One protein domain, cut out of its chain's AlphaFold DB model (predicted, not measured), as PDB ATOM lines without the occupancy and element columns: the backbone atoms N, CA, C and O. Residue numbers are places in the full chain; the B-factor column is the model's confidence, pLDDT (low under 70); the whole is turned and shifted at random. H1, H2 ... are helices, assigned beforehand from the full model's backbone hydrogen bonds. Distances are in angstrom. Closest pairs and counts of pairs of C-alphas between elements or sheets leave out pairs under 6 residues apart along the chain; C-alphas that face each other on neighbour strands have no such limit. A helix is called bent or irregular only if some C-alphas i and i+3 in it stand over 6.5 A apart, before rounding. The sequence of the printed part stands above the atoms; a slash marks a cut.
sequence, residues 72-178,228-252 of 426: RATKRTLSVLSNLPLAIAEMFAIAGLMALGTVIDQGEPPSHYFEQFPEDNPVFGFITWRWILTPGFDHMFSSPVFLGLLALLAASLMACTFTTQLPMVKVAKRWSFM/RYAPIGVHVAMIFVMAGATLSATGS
ATOM      1  N   ARG A  72      14.949 -12.213  52.291       79.25
ATOM      2  CA  ARG A  72      15.378 -13.213  53.283       79.25
ATOM      3  C   ARG A  72      15.405 -14.617  52.688       79.25
ATOM      4  O   ARG A  72      16.378 -15.332  52.909       79.25
ATOM      5  N   ALA A  73      14.386 -14.978  51.911       79.88
ATOM      6  CA  ALA A  73      14.312 -16.257  51.214       79.88
ATOM      7  C   ALA A  73      15.470 -16.410  50.219       79.88
ATOM      8  O   ALA A  73      16.241 -17.353  50.334       79.88
ATOM      9  N   THR A  74      15.678 -15.427  49.338       83.12
ATOM     10  CA  THR A  74      16.797 -15.420  48.378       83.12
ATOM     11  C   THR A  74      18.150 -15.520  49.078       83.12
ATOM     12  O   THR A  74      18.951 -16.375  48.717       83.12
ATOM     13  N   LYS A  75      18.398 -14.740  50.140       83.81
ATOM     14  CA  LYS A  75      19.648 -14.837  50.912       83.81
ATOM     15  C   LYS A  75      19.851 -16.228  51.526       83.81
ATOM     16  O   LYS A  75      20.972 -16.729  51.523       83.81
ATOM     17  N   ARG A  76      18.785 -16.852  52.038       83.69
ATOM     18  CA  ARG A  76      18.836 -18.208  52.603       83.69
ATOM     19  C   ARG A  76      19.141 -19.245  51.522       83.69
ATOM     20  O   ARG A  76      20.041 -20.050  51.719       83.69
ATOM     21  N   THR A  77      18.467 -19.175  50.377       84.69
ATOM     22  CA  THR A  77      18.717 -20.057  49.227       84.69
ATOM     23  C   THR A  77      20.147 -19.913  48.714       84.69
ATOM     24  O   THR A  77      20.840 -20.913  48.577       84.69
ATOM     25  N   LEU A  78      20.629 -18.682  48.510       86.12
ATOM     26  CA  LEU A  78      22.014 -18.427  48.101       86.12
ATOM     27  C   LEU A  78      23.020 -18.995  49.104       86.12
ATOM     28  O   LEU A  78      24.023 -19.552  48.683       86.12
ATOM     29  N   SER A  79      22.746 -18.892  50.408       85.12
ATOM     30  CA  SER A  79      23.621 -19.441  51.448       85.12
ATOM     31  C   SER A  79      23.695 -20.968  51.424       85.12
ATOM     32  O   SER A  79      24.757 -21.512  51.714       85.12
ATOM     33  N   VAL A  80      22.587 -21.649  51.116       87.94
ATOM     34  CA  VAL A  80      22.556 -23.112  50.969       87.94
ATOM     35  C   VAL A  80      23.288 -23.526  49.696       87.94
ATOM     36  O   VAL A  80      24.139 -24.404  49.755       87.94
ATOM     37  N   LEU A  81      23.014 -22.853  48.575       89.88
ATOM     38  CA  LEU A  81      23.651 -23.139  47.287       89.88
ATOM     39  C   LEU A  81      25.154 -22.838  47.290       89.88
ATOM     40  O   LEU A  81      25.910 -23.534  46.639       89.88
ATOM     41  N   SER A  82      25.621 -21.836  48.039       89.88
ATOM     42  CA  SER A  82      27.057 -21.534  48.143       89.88
ATOM     43  C   SER A  82      27.818 -22.432  49.132       89.88
ATOM     44  O   SER A  82      28.927 -22.085  49.536       89.88
ATOM     45  N   ASN A  83      27.224 -23.535  49.592       92.00
ATOM     46  CA  ASN A  83      27.827 -24.424  50.580       92.00
ATOM     47  C   ASN A  83      28.795 -25.418  49.910       92.00
ATOM     48  O   ASN A  83      28.402 -26.186  49.036       92.00
ATOM     49  N   LEU A  84      30.061 -25.430  50.340       89.25
ATOM     50  CA  LEU A  84      31.101 -26.276  49.743       89.25
ATOM     51  C   LEU A  84      30.791 -27.788  49.855       89.25
ATOM     52  O   LEU A  84      30.847 -28.464  48.831       89.25
ATOM     53  N   PRO A  85      30.422 -28.335  51.034       94.06
ATOM     54  CA  PRO A  85      29.927 -29.707  51.163       94.06
ATOM     55  C   PRO A  85      28.824 -30.098  50.176       94.06
ATOM     56  O   PRO A  85      28.848 -31.215  49.665       94.06
ATOM     57  N   LEU A  86      27.881 -29.192  49.891       93.81
ATOM     58  CA  LEU A  86      26.812 -29.451  48.925       93.81
ATOM     59  C   LEU A  86      27.392 -29.610  47.517       93.81
ATOM     60  O   LEU A  86      27.120 -30.613  46.869       93.81
ATOM     61  N   ALA A  87      28.249 -28.682  47.082       92.62
ATOM     62  CA  ALA A  87      28.893 -28.755  45.771       92.62
ATOM     63  C   ALA A  87      29.725 -30.038  45.597       92.62
ATOM     64  O   ALA A  87      29.679 -30.683  44.553       92.62
ATOM     65  N   ILE A  88      30.458 -30.448  46.637       94.12
ATOM     66  CA  ILE A  88      31.220 -31.704  46.625       94.12
ATOM     67  C   ILE A  88      30.271 -32.903  46.482       94.12
ATOM     68  O   ILE A  88      30.522 -33.789  45.666       94.12
ATOM     69  N   ALA A  89      29.166 -32.926  47.231       96.56
ATOM     70  CA  ALA A  89      28.165 -33.985  47.127       96.56
ATOM     71  C   ALA A  89      27.508 -34.035  45.734       96.56
ATOM     72  O   ALA A  89      27.351 -35.121  45.180       96.56
ATOM     73  N   GLU A  90      27.187 -32.882  45.139       96.31
ATOM     74  CA  GLU A  90      26.664 -32.772  43.769       96.31
ATOM     75  C   GLU A  90      27.642 -33.361  42.747       96.31
ATOM     76  O   GLU A  90      27.240 -34.148  41.890       96.31
ATOM     77  N   MET A  91      28.935 -33.042  42.865       95.94
ATOM     78  CA  MET A  91      29.972 -33.600  41.994       95.94
ATOM     79  C   MET A  91      30.052 -35.127  42.102       95.94
ATOM     80  O   MET A  91      30.114 -35.803  41.074       95.94
ATOM     81  N   PHE A  92      30.012 -35.685  43.316       97.75
ATOM     82  CA  PHE A  92      30.002 -37.139  43.509       97.75
ATOM     83  C   PHE A  92      28.726 -37.793  42.976       97.75
ATOM     84  O   PHE A  92      28.804 -38.859  42.368       97.75
ATOM     85  N   ALA A  93      27.565 -37.160  43.151       97.69
ATOM     86  CA  ALA A  93      26.303 -37.663  42.617       97.69
ATOM     87  C   ALA A  93      26.319 -37.703  41.080       97.69
ATOM     88  O   ALA A  93      25.973 -38.725  40.488       97.69
ATOM     89  N   ILE A  94      26.791 -36.633  40.431       97.00
ATOM     90  CA  ILE A  94      26.948 -36.573  38.970       97.00
ATOM     91  C   ILE A  94      27.935 -37.643  38.495       97.00
ATOM     92  O   ILE A  94      27.626 -38.381  37.562       97.00
ATOM     93  N   ALA A  95      29.089 -37.779  39.153       97.00
ATOM     94  CA  ALA A  95      30.073 -38.806  38.814       97.00
ATOM     95  C   ALA A  95      29.499 -40.229  38.958       97.00
ATOM     96  O   ALA A  95      29.725 -41.073  38.091       97.00
ATOM     97  N   GLY A  96      28.712 -40.484  40.006       97.44
ATOM     98  CA  GLY A  96      28.018 -41.756  40.210       97.44
ATOM     99  C   GLY A  96      27.020 -42.069  39.094       97.44
ATOM    100  O   GLY A  96      27.007 -43.185  38.580       97.44
ATOM    101  N   LEU A  97      26.240 -41.078  38.653       96.38
ATOM    102  CA  LEU A  97      25.330 -41.237  37.516       96.38
ATOM    103  C   LEU A  97      26.074 -41.465  36.194       96.38
ATOM    104  O   LEU A  97      25.646 -42.292  35.396       96.38
ATOM    105  N   MET A  98      27.205 -40.788  35.969       95.94
ATOM    106  CA  MET A  98      28.043 -41.034  34.787       95.94
ATOM    107  C   MET A  98      28.592 -42.464  34.767       95.94
ATOM    108  O   MET A  98      28.577 -43.115  33.722       95.94
ATOM    109  N   ALA A  99      29.047 -42.968  35.919       96.25
ATOM    110  CA  ALA A  99      29.498 -44.350  36.050       96.25
ATOM    111  C   ALA A  99      28.347 -45.331  35.781       96.25
ATOM    112  O   ALA A  99      28.506 -46.262  34.995       96.25
ATOM    113  N   LEU A 100      27.163 -45.075  36.345       94.31
ATOM    114  CA  LEU A 100      25.969 -45.889  36.115       94.31
ATOM    115  C   LEU A 100      25.560 -45.916  34.633       94.31
ATOM    116  O   LEU A 100      25.329 -46.988  34.084       94.31
ATOM    117  N   GLY A 101      25.543 -44.761  33.964       93.06
ATOM    118  CA  GLY A 101      25.241 -44.659  32.531       93.06
ATOM    119  C   GLY A 101      26.301 -45.282  31.615       93.06
ATOM    120  O   GLY A 101      26.052 -45.455  30.428       93.06
ATOM    121  N   THR A 102      27.481 -45.616  32.148       92.62
ATOM    122  CA  THR A 102      28.510 -46.388  31.431       92.62
ATOM    123  C   THR A 102      28.288 -47.895  31.579       92.62
ATOM    124  O   THR A 102      28.635 -48.653  30.681       92.62
ATOM    125  N   VAL A 103      27.725 -48.333  32.710       92.31
ATOM    126  CA  VAL A 103      27.429 -49.748  32.988       92.31
ATOM    127  C   VAL A 103      26.146 -50.202  32.289       92.31
ATOM    128  O   VAL A 103      26.054 -51.352  31.875       92.31
ATOM    129  N   ILE A 104      25.155 -49.317  32.173       92.00
ATOM    130  CA  ILE A 104      23.877 -49.604  31.517       92.00
ATOM    131  C   ILE A 104      23.996 -49.297  30.024       92.00
ATOM    132  O   ILE A 104      24.325 -48.166  29.661       92.00
ATOM    133  N   ASP A 105      23.647 -50.259  29.167       91.44
ATOM    134  CA  ASP A 105      23.574 -50.050  27.717       91.44
ATOM    135  C   ASP A 105      22.621 -48.891  27.393       91.44
ATOM    136  O   ASP A 105      21.504 -48.832  27.905       91.44
ATOM    137  N   GLN A 106      23.059 -47.931  26.577       91.62
ATOM    138  CA  GLN A 106      22.324 -46.683  26.338       91.62
ATOM    139  C   GLN A 106      21.593 -46.698  24.989       91.62
ATOM    140  O   GLN A 106      22.218 -46.892  23.944       91.62
ATOM    141  N   GLY A 107      20.304 -46.352  24.991       87.00
ATOM    142  CA  GLY A 107      19.493 -46.171  23.782       87.00
ATOM    143  C   GLY A 107      19.101 -47.461  23.054       87.00
ATOM    144  O   GLY A 107      18.794 -47.403  21.860       87.00
ATOM    145  N   GLU A 108      19.125 -48.596  23.752       89.94
ATOM    146  CA  GLU A 108      18.641 -49.886  23.254       89.94
ATOM    147  C   GLU A 108      17.098 -49.941  23.251       89.94
ATOM    148  O   GLU A 108      16.434 -49.094  23.861       89.94
ATOM    149  N   PRO A 109      16.464 -50.882  22.528       88.81
ATOM    150  CA  PRO A 109      15.012 -51.022  22.562       88.81
ATOM    151  C   PRO A 109      14.519 -51.493  23.946       88.81
ATOM    152  O   PRO A 109      15.221 -52.245  24.620       88.81
ATOM    153  N   PRO A 110      13.280 -51.149  24.357       91.06
ATOM    154  CA  PRO A 110      12.725 -51.562  25.651       91.06
ATOM    155  C   PRO A 110      12.807 -53.069  25.943       91.06
ATOM    156  O   PRO A 110      13.042 -53.452  27.085       91.06
ATOM    157  N   SER A 111      12.680 -53.916  24.915       92.12
ATOM    158  CA  SER A 111      12.793 -55.376  25.042       92.12
ATOM    159  C   SER A 111      14.147 -55.827  25.598       92.12
ATOM    160  O   SER A 111      14.178 -56.726  26.431       92.12
ATOM    161  N   HIS A 112      15.242 -55.159  25.214       92.50
ATOM    162  CA  HIS A 112      16.588 -55.437  25.732       92.50
ATOM    163  C   HIS A 112      16.638 -55.279  27.255       92.50
ATOM    164  O   HIS A 112      17.135 -56.145  27.971       92.50
ATOM    165  N   TYR A 113      16.041 -54.203  27.773       93.25
ATOM    166  CA  TYR A 113      16.005 -53.947  29.214       93.25
ATOM    167  C   TYR A 113      15.059 -54.887  29.963       93.25
ATOM    168  O   TYR A 113      15.322 -55.195  31.123       93.25
ATOM    169  N   PHE A 114      13.978 -55.356  29.330       93.50
ATOM    170  CA  PHE A 114      13.081 -56.352  29.930       93.50
ATOM    171  C   PHE A 114      13.778 -57.701  30.123       93.50
ATOM    172  O   PHE A 114      13.569 -58.352  31.143       93.50
ATOM    173  N   GLU A 115      14.630 -58.092  29.175       91.50
ATOM    174  CA  GLU A 115      15.424 -59.320  29.256       91.50
ATOM    175  C   GLU A 115      16.576 -59.197  30.262       91.50
ATOM    176  O   GLU A 115      16.821 -60.118  31.039       91.50
ATOM    177  N   GLN A 116      17.268 -58.053  30.284       90.88
ATOM    178  CA  GLN A 116      18.426 -57.834  31.155       90.88
ATOM    179  C   GLN A 116      18.047 -57.538  32.618       90.88
ATOM    180  O   GLN A 116      18.778 -57.917  33.533       90.88
ATOM    181  N   PHE A 117      16.909 -56.871  32.850       92.12
ATOM    182  CA  PHE A 117      16.419 -56.474  34.177       92.12
ATOM    183  C   PHE A 117      14.961 -56.928  34.403       92.12
ATOM    184  O   PHE A 117      14.065 -56.082  34.561       92.12
ATOM    185  N   PRO A 118      14.698 -58.248  34.421       91.81
ATOM    186  CA  PRO A 118      13.344 -58.786  34.514       91.81
ATOM    187  C   PRO A 118      12.691 -58.480  35.870       91.81
ATOM    188  O   PRO A 118      13.367 -58.358  36.892       91.81
ATOM    189  N   GLU A 119      11.358 -58.374  35.894       89.06
ATOM    190  CA  GLU A 119      10.610 -58.171  37.149       89.06
ATOM    191  C   GLU A 119      10.568 -59.428  38.020       89.06
ATOM    192  O   GLU A 119      10.609 -59.317  39.243       89.06
ATOM    193  N   ASP A 120      10.537 -60.608  37.400       88.12
ATOM    194  CA  ASP A 120      10.404 -61.882  38.115       88.12
ATOM    195  C   ASP A 120      11.688 -62.285  38.853       88.12
ATOM    196  O   ASP A 120      11.633 -62.967  39.873       88.12
ATOM    197  N   ASN A 121      12.852 -61.845  38.359       87.75
ATOM    198  CA  ASN A 121      14.153 -62.059  38.995       87.75
ATOM    199  C   ASN A 121      14.975 -60.759  38.981       87.75
ATOM    200  O   ASN A 121      15.903 -60.624  38.178       87.75
ATOM    201  N   PRO A 122      14.648 -59.790  39.856       88.88
ATOM    202  CA  PRO A 122      15.315 -58.498  39.874       88.88
ATOM    203  C   PRO A 122      16.807 -58.622  40.187       88.88
ATOM    204  O   PRO A 122      17.224 -59.368  41.081       88.88
ATOM    205  N   VAL A 123      17.621 -57.800  39.530       84.25
ATOM    206  CA  VAL A 123      19.054 -57.716  39.823       84.25
ATOM    207  C   VAL A 123      19.231 -57.150  41.239       84.25
ATOM    208  O   VAL A 123      18.573 -56.184  41.633       84.25
ATOM    209  N   PHE A 124      20.073 -57.797  42.050       85.12
ATOM    210  CA  PHE A 124      20.229 -57.515  43.489       85.12
ATOM    211  C   PHE A 124      18.926 -57.588  44.318       85.12
ATOM    212  O   PHE A 124      18.885 -57.085  45.438       85.12
ATOM    213  N   GLY A 125      17.866 -58.222  43.800       86.00
ATOM    214  CA  GLY A 125      16.599 -58.429  44.510       86.00
ATOM    215  C   GLY A 125      15.624 -57.246  44.487       86.00
ATOM    216  O   GLY A 125      14.553 -57.347  45.078       86.00
ATOM    217  N   PHE A 126      15.951 -56.139  43.808       89.81
ATOM    218  CA  PHE A 126      15.040 -54.988  43.679       89.81
ATOM    219  C   PHE A 126      15.187 -54.170  42.385       89.81
ATOM    220  O   PHE A 126      14.287 -53.390  42.066       89.81
ATOM    221  N   ILE A 127      16.292 -54.305  41.640       90.88
ATOM    222  CA  ILE A 127      16.515 -53.537  40.408       90.88
ATOM    223  C   ILE A 127      15.815 -54.237  39.246       90.88
ATOM    224  O   ILE A 127      16.182 -55.341  38.850       90.88
ATOM    225  N   THR A 128      14.825 -53.554  38.686       93.94
ATOM    226  CA  THR A 128      14.051 -53.983  37.518       93.94
ATOM    227  C   THR A 128      14.161 -52.938  36.416       93.94
ATOM    228  O   THR A 128      14.572 -51.799  36.666       93.94
ATOM    229  N   TRP A 129      13.730 -53.280  35.203       92.56
ATOM    230  CA  TRP A 129      13.683 -52.361  34.063       92.56
ATOM    231  C   TRP A 129      12.983 -51.031  34.389       92.56
ATOM    232  O   TRP A 129      13.348 -49.992  33.844       92.56
ATOM    233  N   ARG A 130      12.020 -51.018  35.325       93.38
ATOM    234  CA  ARG A 130      11.306 -49.804  35.759       93.38
ATOM    235  C   ARG A 130      12.237 -48.792  36.409       93.38
ATOM    236  O   ARG A 130      12.087 -47.600  36.158       93.38
ATOM    237  N   TRP A 131      13.205 -49.249  37.201       92.31
ATOM    238  CA  TRP A 131      14.217 -48.383  37.811       92.31
ATOM    239  C   TRP A 131      15.197 -47.805  36.791       92.31
ATOM    240  O   TRP A 131      15.855 -46.813  37.090       92.31
ATOM    241  N   ILE A 132      15.271 -48.395  35.597       93.75
ATOM    242  CA  ILE A 132      16.114 -47.912  34.505       93.75
ATOM    243  C   ILE A 132      15.321 -46.957  33.606       93.75
ATOM    244  O   ILE A 132      15.687 -45.793  33.471       93.75
ATOM    245  N   LEU A 133      14.191 -47.411  33.055       93.12
ATOM    246  CA  LEU A 133      13.425 -46.666  32.052       93.12
ATOM    247  C   LEU A 133      12.612 -45.505  32.640       93.12
ATOM    248  O   LEU A 133      12.483 -44.468  32.000       93.12
ATOM    249  N   THR A 134      12.074 -45.629  33.861       92.88
ATOM    250  CA  THR A 134      11.237 -44.564  34.458       92.88
ATOM    251  C   THR A 134      12.012 -43.259  34.687       92.88
ATOM    252  O   THR A 134      11.509 -42.205  34.300       92.88
ATOM    253  N   PRO A 135      13.217 -43.269  35.299       93.31
ATOM    254  CA  PRO A 135      14.013 -42.049  35.436       93.31
ATOM    255  C   PRO A 135      14.775 -41.662  34.156       93.31
ATOM    256  O   PRO A 135      15.376 -40.587  34.138       93.31
ATOM    257  N   GLY A 136      14.766 -42.500  33.112       92.44
ATOM    258  CA  GLY A 136      15.488 -42.277  31.856       92.44
ATOM    259  C   GLY A 136      16.976 -42.637  31.907       92.44
ATOM    260  O   GLY A 136      17.801 -41.980  31.276       92.44
ATOM    261  N   PHE A 137      17.367 -43.642  32.694       94.56
ATOM    262  CA  PHE A 137      18.769 -44.070  32.806       94.56
ATOM    263  C   PHE A 137      19.283 -44.839  31.580       94.56
ATOM    264  O   PHE A 137      20.493 -45.015  31.448       94.56
ATOM    265  N   ASP A 138      18.402 -45.223  30.656       92.69
ATOM    266  CA  ASP A 138      18.733 -45.676  29.297       92.69
ATOM    267  C   ASP A 138      19.243 -44.536  28.389       92.69
ATOM    268  O   ASP A 138      19.857 -44.785  27.351       92.69
ATOM    269  N   HIS A 139      19.028 -43.280  28.791       91.25
ATOM    270  CA  HIS A 139      19.547 -42.075  28.149       91.25
ATOM    271  C   HIS A 139      20.068 -41.086  29.208       91.25
ATOM    272  O   HIS A 139      19.647 -39.933  29.302       91.25
ATOM    273  N   MET A 140      21.041 -41.541  30.005       94.06
ATOM    274  CA  MET A 140      21.529 -40.876  31.222       94.06
ATOM    275  C   MET A 140      21.774 -39.368  31.055       94.06
ATOM    276  O   MET A 140      21.306 -38.569  31.865       94.06
ATOM    277  N   PHE A 141      22.466 -38.959  29.986       91.38
ATOM    278  CA  PHE A 141      22.888 -37.566  29.771       91.38
ATOM    279  C   PHE A 141      21.758 -36.600  29.380       91.38
ATOM    280  O   PHE A 141      21.957 -35.388  29.455       91.38
ATOM    281  N   SER A 142      20.596 -37.105  28.964       91.62
ATOM    282  CA  SER A 142      19.385 -36.304  28.735       91.62
ATOM    283  C   SER A 142      18.285 -36.585  29.764       91.62
ATOM    284  O   SER A 142      17.221 -35.970  29.693       91.62
ATOM    285  N   SER A 143      18.547 -37.453  30.749       93.50
ATOM    286  CA  SER A 143      17.590 -37.790  31.802       93.50
ATOM    287  C   SER A 143      17.266 -36.579  32.694       93.50
ATOM    288  O   SER A 143      18.164 -35.797  33.037       93.50
ATOM    289  N   PRO A 144      16.010 -36.414  33.150       93.31
ATOM    290  CA  PRO A 144      15.631 -35.306  34.030       93.31
ATOM    291  C   PRO A 144      16.437 -35.253  35.332       93.31
ATOM    292  O   PRO A 144      16.723 -34.170  35.838       93.31
ATOM    293  N   VAL A 145      16.833 -36.415  35.866       95.44
ATOM    294  CA  VAL A 145      17.629 -36.514  37.098       95.44
ATOM    295  C   VAL A 145      19.026 -35.933  36.883       95.44
ATOM    296  O   VAL A 145      19.471 -35.085  37.659       95.44
ATOM    297  N   PHE A 146      19.705 -36.346  35.809       95.62
ATOM    298  CA  PHE A 146      21.044 -35.861  35.485       95.62
ATOM    299  C   PHE A 146      21.034 -34.363  35.164       95.62
ATOM    300  O   PHE A 146      21.836 -33.604  35.707       95.62
ATOM    301  N   LEU A 147      20.083 -33.917  34.338       95.06
ATOM    302  CA  LEU A 147      19.928 -32.506  33.981       95.06
ATOM    303  C   LEU A 147      19.575 -31.637  35.194       95.06
ATOM    304  O   LEU A 147      20.097 -30.531  35.330       95.06
ATOM    305  N   GLY A 148      18.733 -32.143  36.101       95.81
ATOM    306  CA  GLY A 148      18.392 -31.472  37.352       95.81
ATOM    307  C   GLY A 148      19.607 -31.277  38.260       95.81
ATOM    308  O   GLY A 148      19.829 -30.173  38.756       95.81
ATOM    309  N   LEU A 149      20.438 -32.312  38.424       96.75
ATOM    310  CA  LEU A 149      21.695 -32.213  39.174       96.75
ATOM    311  C   LEU A 149      22.690 -31.252  38.521       96.75
ATOM    312  O   LEU A 149      23.334 -30.469  39.215       96.75
ATOM    313  N   LEU A 150      22.789 -31.266  37.193       96.75
ATOM    314  CA  LEU A 150      23.672 -30.365  36.459       96.75
ATOM    315  C   LEU A 150      23.230 -28.899  36.599       96.75
ATOM    316  O   LEU A 150      24.060 -28.011  36.801       96.75
ATOM    317  N   ALA A 151      21.920 -28.643  36.553       96.50
ATOM    318  CA  ALA A 151      21.345 -27.324  36.797       96.50
ATOM    319  C   ALA A 151      21.569 -26.859  38.244       96.50
ATOM    320  O   ALA A 151      21.908 -25.695  38.475       96.50
ATOM    321  N   LEU A 152      21.429 -27.767  39.215       96.50
ATOM    322  CA  LEU A 152      21.694 -27.483  40.621       96.50
ATOM    323  C   LEU A 152      23.174 -27.138  40.853       96.50
ATOM    324  O   LEU A 152      23.464 -26.104  41.456       96.50
ATOM    325  N   LEU A 153      24.101 -27.909  40.271       97.06
ATOM    326  CA  LEU A 153      25.534 -27.618  40.319       97.06
ATOM    327  C   LEU A 153      25.854 -26.258  39.681       97.06
ATOM    328  O   LEU A 153      26.614 -25.468  40.241       97.06
ATOM    329  N   ALA A 154      25.246 -25.929  38.538       97.06
ATOM    330  CA  ALA A 154      25.420 -24.615  37.917       97.06
ATOM    331  C   ALA A 154      24.938 -23.483  38.845       97.06
ATOM    332  O   ALA A 154      25.610 -22.458  38.981       97.06
ATOM    333  N   ALA A 155      23.802 -23.674  39.525       95.69
ATOM    334  CA  ALA A 155      23.284 -22.729  40.510       95.69
ATOM    335  C   ALA A 155      24.214 -22.581  41.725       95.69
ATOM    336  O   ALA A 155      24.441 -21.458  42.180       95.69
ATOM    337  N   SER A 156      24.797 -23.682  42.203       96.06
ATOM    338  CA  SER A 156      25.802 -23.720  43.270       96.06
ATOM    339  C   SER A 156      27.065 -22.930  42.895       96.06
ATOM    340  O   SER A 156      27.472 -22.011  43.616       96.06
ATOM    341  N   LEU A 157      27.619 -23.161  41.697       95.25
ATOM    342  CA  LEU A 157      28.772 -22.420  41.164       95.25
ATOM    343  C   LEU A 157      28.481 -20.923  41.008       95.25
ATOM    344  O   LEU A 157      29.302 -20.080  41.392       95.25
ATOM    345  N   MET A 158      27.306 -20.565  40.482       94.56
ATOM    346  CA  MET A 158      26.879 -19.168  40.376       94.56
ATOM    347  C   MET A 158      26.752 -18.526  41.760       94.56
ATOM    348  O   MET A 158      27.346 -17.471  41.999       94.56
ATOM    349  N   ALA A 159      26.045 -19.170  42.692       94.25
ATOM    350  CA  ALA A 159      25.875 -18.679  44.055       94.25
ATOM    351  C   ALA A 159      27.232 -18.461  44.733       94.25
ATOM    352  O   ALA A 159      27.496 -17.355  45.202       94.25
ATOM    353  N   CYS A 160      28.124 -19.455  44.690       92.88
ATOM    354  CA  CYS A 160      29.487 -19.358  45.210       92.88
ATOM    355  C   CYS A 160      30.253 -18.180  44.583       92.88
ATOM    356  O   CYS A 160      30.880 -17.392  45.295       92.88
ATOM    357  N   THR A 161      30.151 -17.984  43.267       93.81
ATOM    358  CA  THR A 161      30.810 -16.868  42.570       93.81
ATOM    359  C   THR A 161      30.334 -15.507  43.085       93.81
ATOM    360  O   THR A 161      31.153 -14.630  43.375       93.81
ATOM    361  N   PHE A 162      29.021 -15.328  43.249       92.25
ATOM    362  CA  PHE A 162      28.437 -14.059  43.689       92.25
ATOM    363  C   PHE A 162      28.613 -13.782  45.184       92.25
ATOM    364  O   PHE A 162      28.802 -12.622  45.561       92.25
ATOM    365  N   THR A 163      28.560 -14.807  46.035       90.06
ATOM    366  CA  THR A 163      28.607 -14.638  47.496       90.06
ATOM    367  C   THR A 163      30.015 -14.707  48.071       90.06
ATOM    368  O   THR A 163      30.258 -14.097  49.110       90.06
ATOM    369  N   THR A 164      30.951 -15.388  47.403       88.88
ATOM    370  CA  THR A 164      32.323 -15.568  47.907       88.88
ATOM    371  C   THR A 164      33.368 -14.953  46.978       88.88
ATOM    372  O   THR A 164      34.095 -14.048  47.391       88.88
ATOM    373  N   GLN A 165      33.417 -15.361  45.706       91.62
ATOM    374  CA  GLN A 165      34.535 -15.027  44.816       91.62
ATOM    375  C   GLN A 165      34.581 -13.536  44.454       91.62
ATOM    376  O   GLN A 165      35.621 -12.887  44.588       91.62
ATOM    377  N   LEU A 166      33.445 -12.945  44.067       90.94
ATOM    378  CA  LEU A 166      33.376 -11.518  43.735       90.94
ATOM    379  C   LEU A 166      33.667 -10.604  44.943       90.94
ATOM    380  O   LEU A 166      34.446  -9.659  44.783       90.94
ATOM    381  N   PRO A 167      33.106 -10.837  46.148       90.69
ATOM    382  CA  PRO A 167      33.503 -10.101  47.347       90.69
ATOM    383  C   PRO A 167      34.992 -10.226  47.681       90.69
ATOM    384  O   PRO A 167      35.615  -9.208  47.980       90.69
ATOM    385  N   MET A 168      35.585 -11.420  47.571       87.88
ATOM    386  CA  MET A 168      37.020 -11.613  47.823       87.88
ATOM    387  C   MET A 168      37.888 -10.778  46.881       87.88
ATOM    388  O   MET A 168      38.812 -10.105  47.334       87.88
ATOM    389  N   VAL A 169      37.561 -10.742  45.586       89.00
ATOM    390  CA  VAL A 169      38.257  -9.883  44.615       89.00
ATOM    391  C   VAL A 169      38.061  -8.402  44.936       89.00
ATOM    392  O   VAL A 169      39.013  -7.623  44.868       89.00
ATOM    393  N   LYS A 170      36.845  -7.990  45.320       88.25
ATOM    394  CA  LYS A 170      36.565  -6.601  45.721       88.25
ATOM    395  C   LYS A 170      37.395  -6.180  46.931       88.25
ATOM    396  O   LYS A 170      37.887  -5.059  46.943       88.25
ATOM    397  N   VAL A 171      37.552  -7.052  47.928       86.25
ATOM    398  CA  VAL A 171      38.386  -6.787  49.110       86.25
ATOM    399  C   VAL A 171      39.867  -6.778  48.739       86.25
ATOM    400  O   VAL A 171      40.563  -5.851  49.131       86.25
ATOM    401  N   ALA A 172      40.335  -7.725  47.922       83.62
ATOM    402  CA  ALA A 172      41.729  -7.773  47.469       83.62
ATOM    403  C   ALA A 172      42.143  -6.535  46.652       83.62
ATOM    404  O   ALA A 172      43.307  -6.154  46.651       83.62
ATOM    405  N   LYS A 173      41.185  -5.880  45.983       82.75
ATOM    406  CA  LYS A 173      41.395  -4.611  45.275       82.75
ATOM    407  C   LYS A 173      41.392  -3.373  46.173       82.75
ATOM    408  O   LYS A 173      41.726  -2.294  45.693       82.75
ATOM    409  N   ARG A 174      40.983  -3.477  47.442       81.50
ATOM    410  CA  ARG A 174      41.009  -2.337  48.369       81.50
ATOM    411  C   ARG A 174      42.419  -2.169  48.912       81.50
ATOM    412  O   ARG A 174      42.880  -2.970  49.717       81.50
ATOM    413  N   TRP A 175      43.083  -1.104  48.490       75.38
ATOM    414  CA  TRP A 175      44.410  -0.754  48.983       75.38
ATOM    415  C   TRP A 175      44.276  -0.073  50.345       75.38
ATOM    416  O   TRP A 175      43.621   0.964  50.467       75.38
ATOM    417  N   SER A 176      44.884  -0.661  51.373       77.25
ATOM    418  CA  SER A 176      44.933  -0.081  52.715       77.25
ATOM    419  C   SER A 176      46.360   0.358  53.010       77.25
ATOM    420  O   SER A 176      47.249  -0.470  53.197       77.25
ATOM    421  N   PHE A 177      46.583   1.669  53.029       82.94
ATOM    422  CA  PHE A 177      47.863   2.231  53.437       82.94
ATOM    423  C   PHE A 177      47.921   2.276  54.958       82.94
ATOM    424  O   PHE A 177      47.103   2.941  55.594       82.94
ATOM    425  N   MET A 178      48.912   1.604  55.538       81.94
ATOM    426  CA  MET A 178      49.209   1.760  56.957       81.94
ATOM    427  C   MET A 178      50.121   2.971  57.143       81.94
ATOM    428  O   MET A 178      51.216   3.031  56.588       81.94
ATOM    429  N   ARG A 228      43.389 -14.316  42.345       89.38
ATOM    430  CA  ARG A 228      42.047 -14.067  42.904       89.38
ATOM    431  C   ARG A 228      40.945 -14.137  41.842       89.38
ATOM    432  O   ARG A 228      39.795 -14.372  42.191       89.38
ATOM    433  N   TYR A 229      41.289 -13.951  40.567       90.44
ATOM    434  CA  TYR A 229      40.363 -14.074  39.438       90.44
ATOM    435  C   TYR A 229      40.249 -15.501  38.900       90.44
ATOM    436  O   TYR A 229      39.213 -15.845  38.331       90.44
ATOM    437  N   ALA A 230      41.277 -16.329  39.096       93.06
ATOM    438  CA  ALA A 230      41.321 -17.684  38.554       93.06
ATOM    439  C   ALA A 230      40.082 -18.539  38.914       93.06
ATOM    440  O   ALA A 230      39.483 -19.084  37.986       93.06
ATOM    441  N   PRO A 231      39.596 -18.598  40.175       92.94
ATOM    442  CA  PRO A 231      38.400 -19.384  40.505       92.94
ATOM    443  C   PRO A 231      37.129 -18.916  39.783       92.94
ATOM    444  O   PRO A 231      36.304 -19.732  39.386       92.94
ATOM    445  N   ILE A 232      36.986 -17.603  39.558       94.81
ATOM    446  CA  ILE A 232      35.853 -17.042  38.805       94.81
ATOM    447  C   ILE A 232      35.904 -17.535  37.358       94.81
ATOM    448  O   ILE A 232      34.889 -17.977  36.825       94.81
ATOM    449  N   GLY A 233      37.088 -17.491  36.739       95.69
ATOM    450  CA  GLY A 233      37.292 -17.994  35.380       95.69
ATOM    451  C   GLY A 233      36.949 -19.478  35.253       95.69
ATOM    452  O   GLY A 233      36.243 -19.858  34.321       95.69
ATOM    453  N   VAL A 234      37.373 -20.298  36.221       95.75
ATOM    454  CA  VAL A 234      37.053 -21.734  36.259       95.75
ATOM    455  C   VAL A 234      35.545 -21.963  36.344       95.75
ATOM    456  O   VAL A 234      35.010 -22.731  35.550       95.75
ATOM    457  N   HIS A 235      34.835 -21.268  37.237       95.56
ATOM    458  CA  HIS A 235      33.382 -21.420  37.349       95.56
ATOM    459  C   HIS A 235      32.655 -21.029  36.057       95.56
ATOM    460  O   HIS A 235      31.769 -21.753  35.610       95.56
ATOM    461  N   VAL A 236      33.047 -19.913  35.431       96.56
ATOM    462  CA  VAL A 236      32.465 -19.473  34.153       96.56
ATOM    463  C   VAL A 236      32.700 -20.514  33.059       96.56
ATOM    464  O   VAL A 236      31.764 -20.858  32.339       96.56
ATOM    465  N   ALA A 237      33.917 -21.056  32.960       97.44
ATOM    466  CA  ALA A 237      34.239 -22.100  31.992       97.44
ATOM    467  C   ALA A 237      33.420 -23.378  32.231       97.44
ATOM    468  O   ALA A 237      32.856 -23.923  31.284       97.44
ATOM    469  N   MET A 238      33.294 -23.825  33.486       96.19
ATOM    470  CA  MET A 238      32.487 -24.999  33.836       96.19
ATOM    471  C   MET A 238      31.014 -24.801  33.472       96.19
ATOM    472  O   MET A 238      30.444 -25.653  32.797       96.19
ATOM    473  N   ILE A 239      30.416 -23.658  33.827       97.19
ATOM    474  CA  ILE A 239      29.026 -23.336  33.468       97.19
ATOM    475  C   ILE A 239      28.844 -23.347  31.945       97.19
ATOM    476  O   ILE A 239      27.866 -23.906  31.452       97.19
ATOM    477  N   PHE A 240      29.787 -22.774  31.194       96.81
ATOM    478  CA  PHE A 240      29.716 -22.735  29.734       96.81
ATOM    479  C   PHE A 240      29.788 -24.136  29.107       96.81
ATOM    480  O   PHE A 240      28.962 -24.474  28.260       96.81
ATOM    481  N   VAL A 241      30.728 -24.974  29.558       96.25
ATOM    482  CA  VAL A 241      30.857 -26.367  29.099       96.25
ATOM    483  C   VAL A 241      29.598 -27.168  29.432       96.25
ATOM    484  O   VAL A 241      29.067 -27.855  28.562       96.25
ATOM    485  N   MET A 242      29.081 -27.049  30.657       95.69
ATOM    486  CA  MET A 242      27.865 -27.741  31.091       95.69
ATOM    487  C   MET A 242      26.639 -27.305  30.283       95.69
ATOM    488  O   MET A 242      25.848 -28.152  29.868       95.69
ATOM    489  N   ALA A 243      26.488 -26.005  30.018       94.94
ATOM    490  CA  ALA A 243      25.396 -25.478  29.206       94.94
ATOM    491  C   ALA A 243      25.468 -25.994  27.760       94.94
ATOM    492  O   ALA A 243      24.470 -26.483  27.235       94.94
ATOM    493  N   GLY A 244      26.652 -25.955  27.138       94.00
ATOM    494  CA  GLY A 244      26.856 -26.483  25.788       94.00
ATOM    495  C   GLY A 244      26.592 -27.989  25.695       94.00
ATOM    496  O   GLY A 244      25.896 -28.440  24.785       94.00
ATOM    497  N   ALA A 245      27.078 -28.762  26.670       92.38
ATOM    498  CA  ALA A 245      26.827 -30.200  26.750       92.38
ATOM    499  C   ALA A 245      25.336 -30.513  26.949       92.38
ATOM    500  O   ALA A 245      24.813 -31.402  26.284       92.38
ATOM    501  N   THR A 246      24.638 -29.753  27.799       93.25
ATOM    502  CA  THR A 246      23.188 -29.891  28.022       93.25
ATOM    503  C   THR A 246      22.401 -29.613  26.750       93.25
ATOM    504  O   THR A 246      21.513 -30.383  26.387       93.25
ATOM    505  N   LEU A 247      22.742 -28.529  26.049       91.81
ATOM    506  CA  LEU A 247      22.086 -28.152  24.804       91.81
ATOM    507  C   LEU A 247      22.269 -29.241  23.737       91.81
ATOM    508  O   LEU A 247      21.295 -29.670  23.128       91.81
ATOM    509  N   SER A 248      23.489 -29.756  23.572       89.44
ATOM    510  CA  SER A 248      23.757 -30.883  22.670       89.44
ATOM    511  C   SER A 248      23.011 -32.155  23.099       89.44
ATOM    512  O   SER A 248      22.361 -32.809  22.289       89.44
ATOM    513  N   ALA A 249      23.023 -32.505  24.386       89.69
ATOM    514  CA  ALA A 249      22.356 -33.711  24.869       89.69
ATOM    515  C   ALA A 249      20.832 -33.681  24.667       89.69
ATOM    516  O   ALA A 249      20.238 -34.729  24.418       89.69
ATOM    517  N   THR A 250      20.213 -32.501  24.748       90.94
ATOM    518  CA  THR A 250      18.749 -32.349  24.727       90.94
ATOM    519  C   THR A 250      18.165 -31.882  23.396       90.94
ATOM    520  O   THR A 250      16.957 -32.030  23.203       90.94
ATOM    521  N   GLY A 251      18.986 -31.341  22.492       90.69
ATOM    522  CA  GLY A 251      18.539 -30.837  21.192       90.69
ATOM    523  C   GLY A 251      19.182 -31.496  19.967       90.69
ATOM    524  O   GLY A 251      18.808 -31.153  18.846       90.69
ATOM    525  N   SER A 252      20.148 -32.406  20.136       91.12
ATOM    526  CA  SER A 252      20.745 -33.143  19.013       91.12
ATOM    527  C   SER A 252      19.892 -34.348  18.585       91.12
ATOM    528  O   SER A 252      19.072 -34.874  19.338       91.12
TER     529      SER A 252
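Overview. This is residues 72 to 178 and 228 to 252 of the 426 residues of the protein "ResB domain-containing protein" of Aegilops tauschii subsp. strangulata (UniProt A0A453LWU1). A long rod of helices: H6 runs lengthwise, H2 packs along its earlier part and H7 along much of its length, each running back against it, while H2 and H7 stay apart. H1 crosses H6 at a wide angle, a small head of H3, H4 and residues 117 to 128 makes one end, and residues 173 to 178 run on past H6 at the other. The printed part has 132 residues with seven named helices, H1 to H7 in order, and no named strand; the class is all helix. It is loose, with a radius of gyration of the C-alphas of 20.1 A, and spans 76 by 30 by 24 A.

Arrangement. H1, residues 72 to 81, touches residues 155 to 163 alone of H6, residues 144 to 172; they are about perpendicular at 77 degrees, and their closest C-alphas, of Leu 81 and Ser 156, are 4.6 A apart. H2, residues 84 to 103, touches residues 146 to 157 alone of H6, closest at the C-alphas of Glu 90 and Leu 153, 6.3 A, with a shallow tilt of 32 degrees, only just short of steep, opposite ways. H3, residues 110 to 116, and H4, residues 129 to 133, only just touch, with 3 pairs of C-alphas within 8 A, the closest those of Tyr 113 and Trp 129, 5.6 A. H5, residues 137 to 142, touches residues 97 to 101 alone of H2, closest at the C-alphas of Gly 101 and Met 140, 5.5 A. H5 also touches residues 246 to 250 alone of H7, residues 228 to 251, closest at the C-alphas of Ser 142 and Ala 249, 5.5 A. H6, the hub, touches H1, H2 and H7; its closest C-alphas to H7 are those of Ala 154 and Ile 239, 5.9 A, at a shallow tilt of 20 degrees, opposite ways. Every O i to N i+4 pair is within hydrogen-bond range in H1, H2, H3 and H4, against 23 of 25 in H6, 19 of 20 in H7 and 0 of 2 in H5, where 1 of 3 O i to N i+3 pairs is.

Along the chain. H1 begins at C-alpha 72, (15.378, -13.213, 53.283), and is 14.2 A long; H2 is 29.1 A long. H6 runs 40.2 A from C-alpha 144 at (15.631, -35.306, 34.030). H7 runs 36.1 A to C-alpha 251 at (18.539, -30.837, 21.192). H5 is irregular, with C-alphas 138 and 141 9.1 A apart; H6 and H7 are only just irregular, with C-alphas 163 and 166 6.8 A apart and C-alphas 228 and 231 6.9 A apart.

Size, cuts and confidence. The two C-alphas farthest apart, of Asp 120 and Met 178, are 76.9 A from each other. Residues 179 to 227 are not printed, and C-alphas 178 and 228 are 22.3 A apart across that cut. The link from H3 to H4, 12 residues, is long. The mean pLDDT of the printed part is 91.6, and no printed residue is under 70.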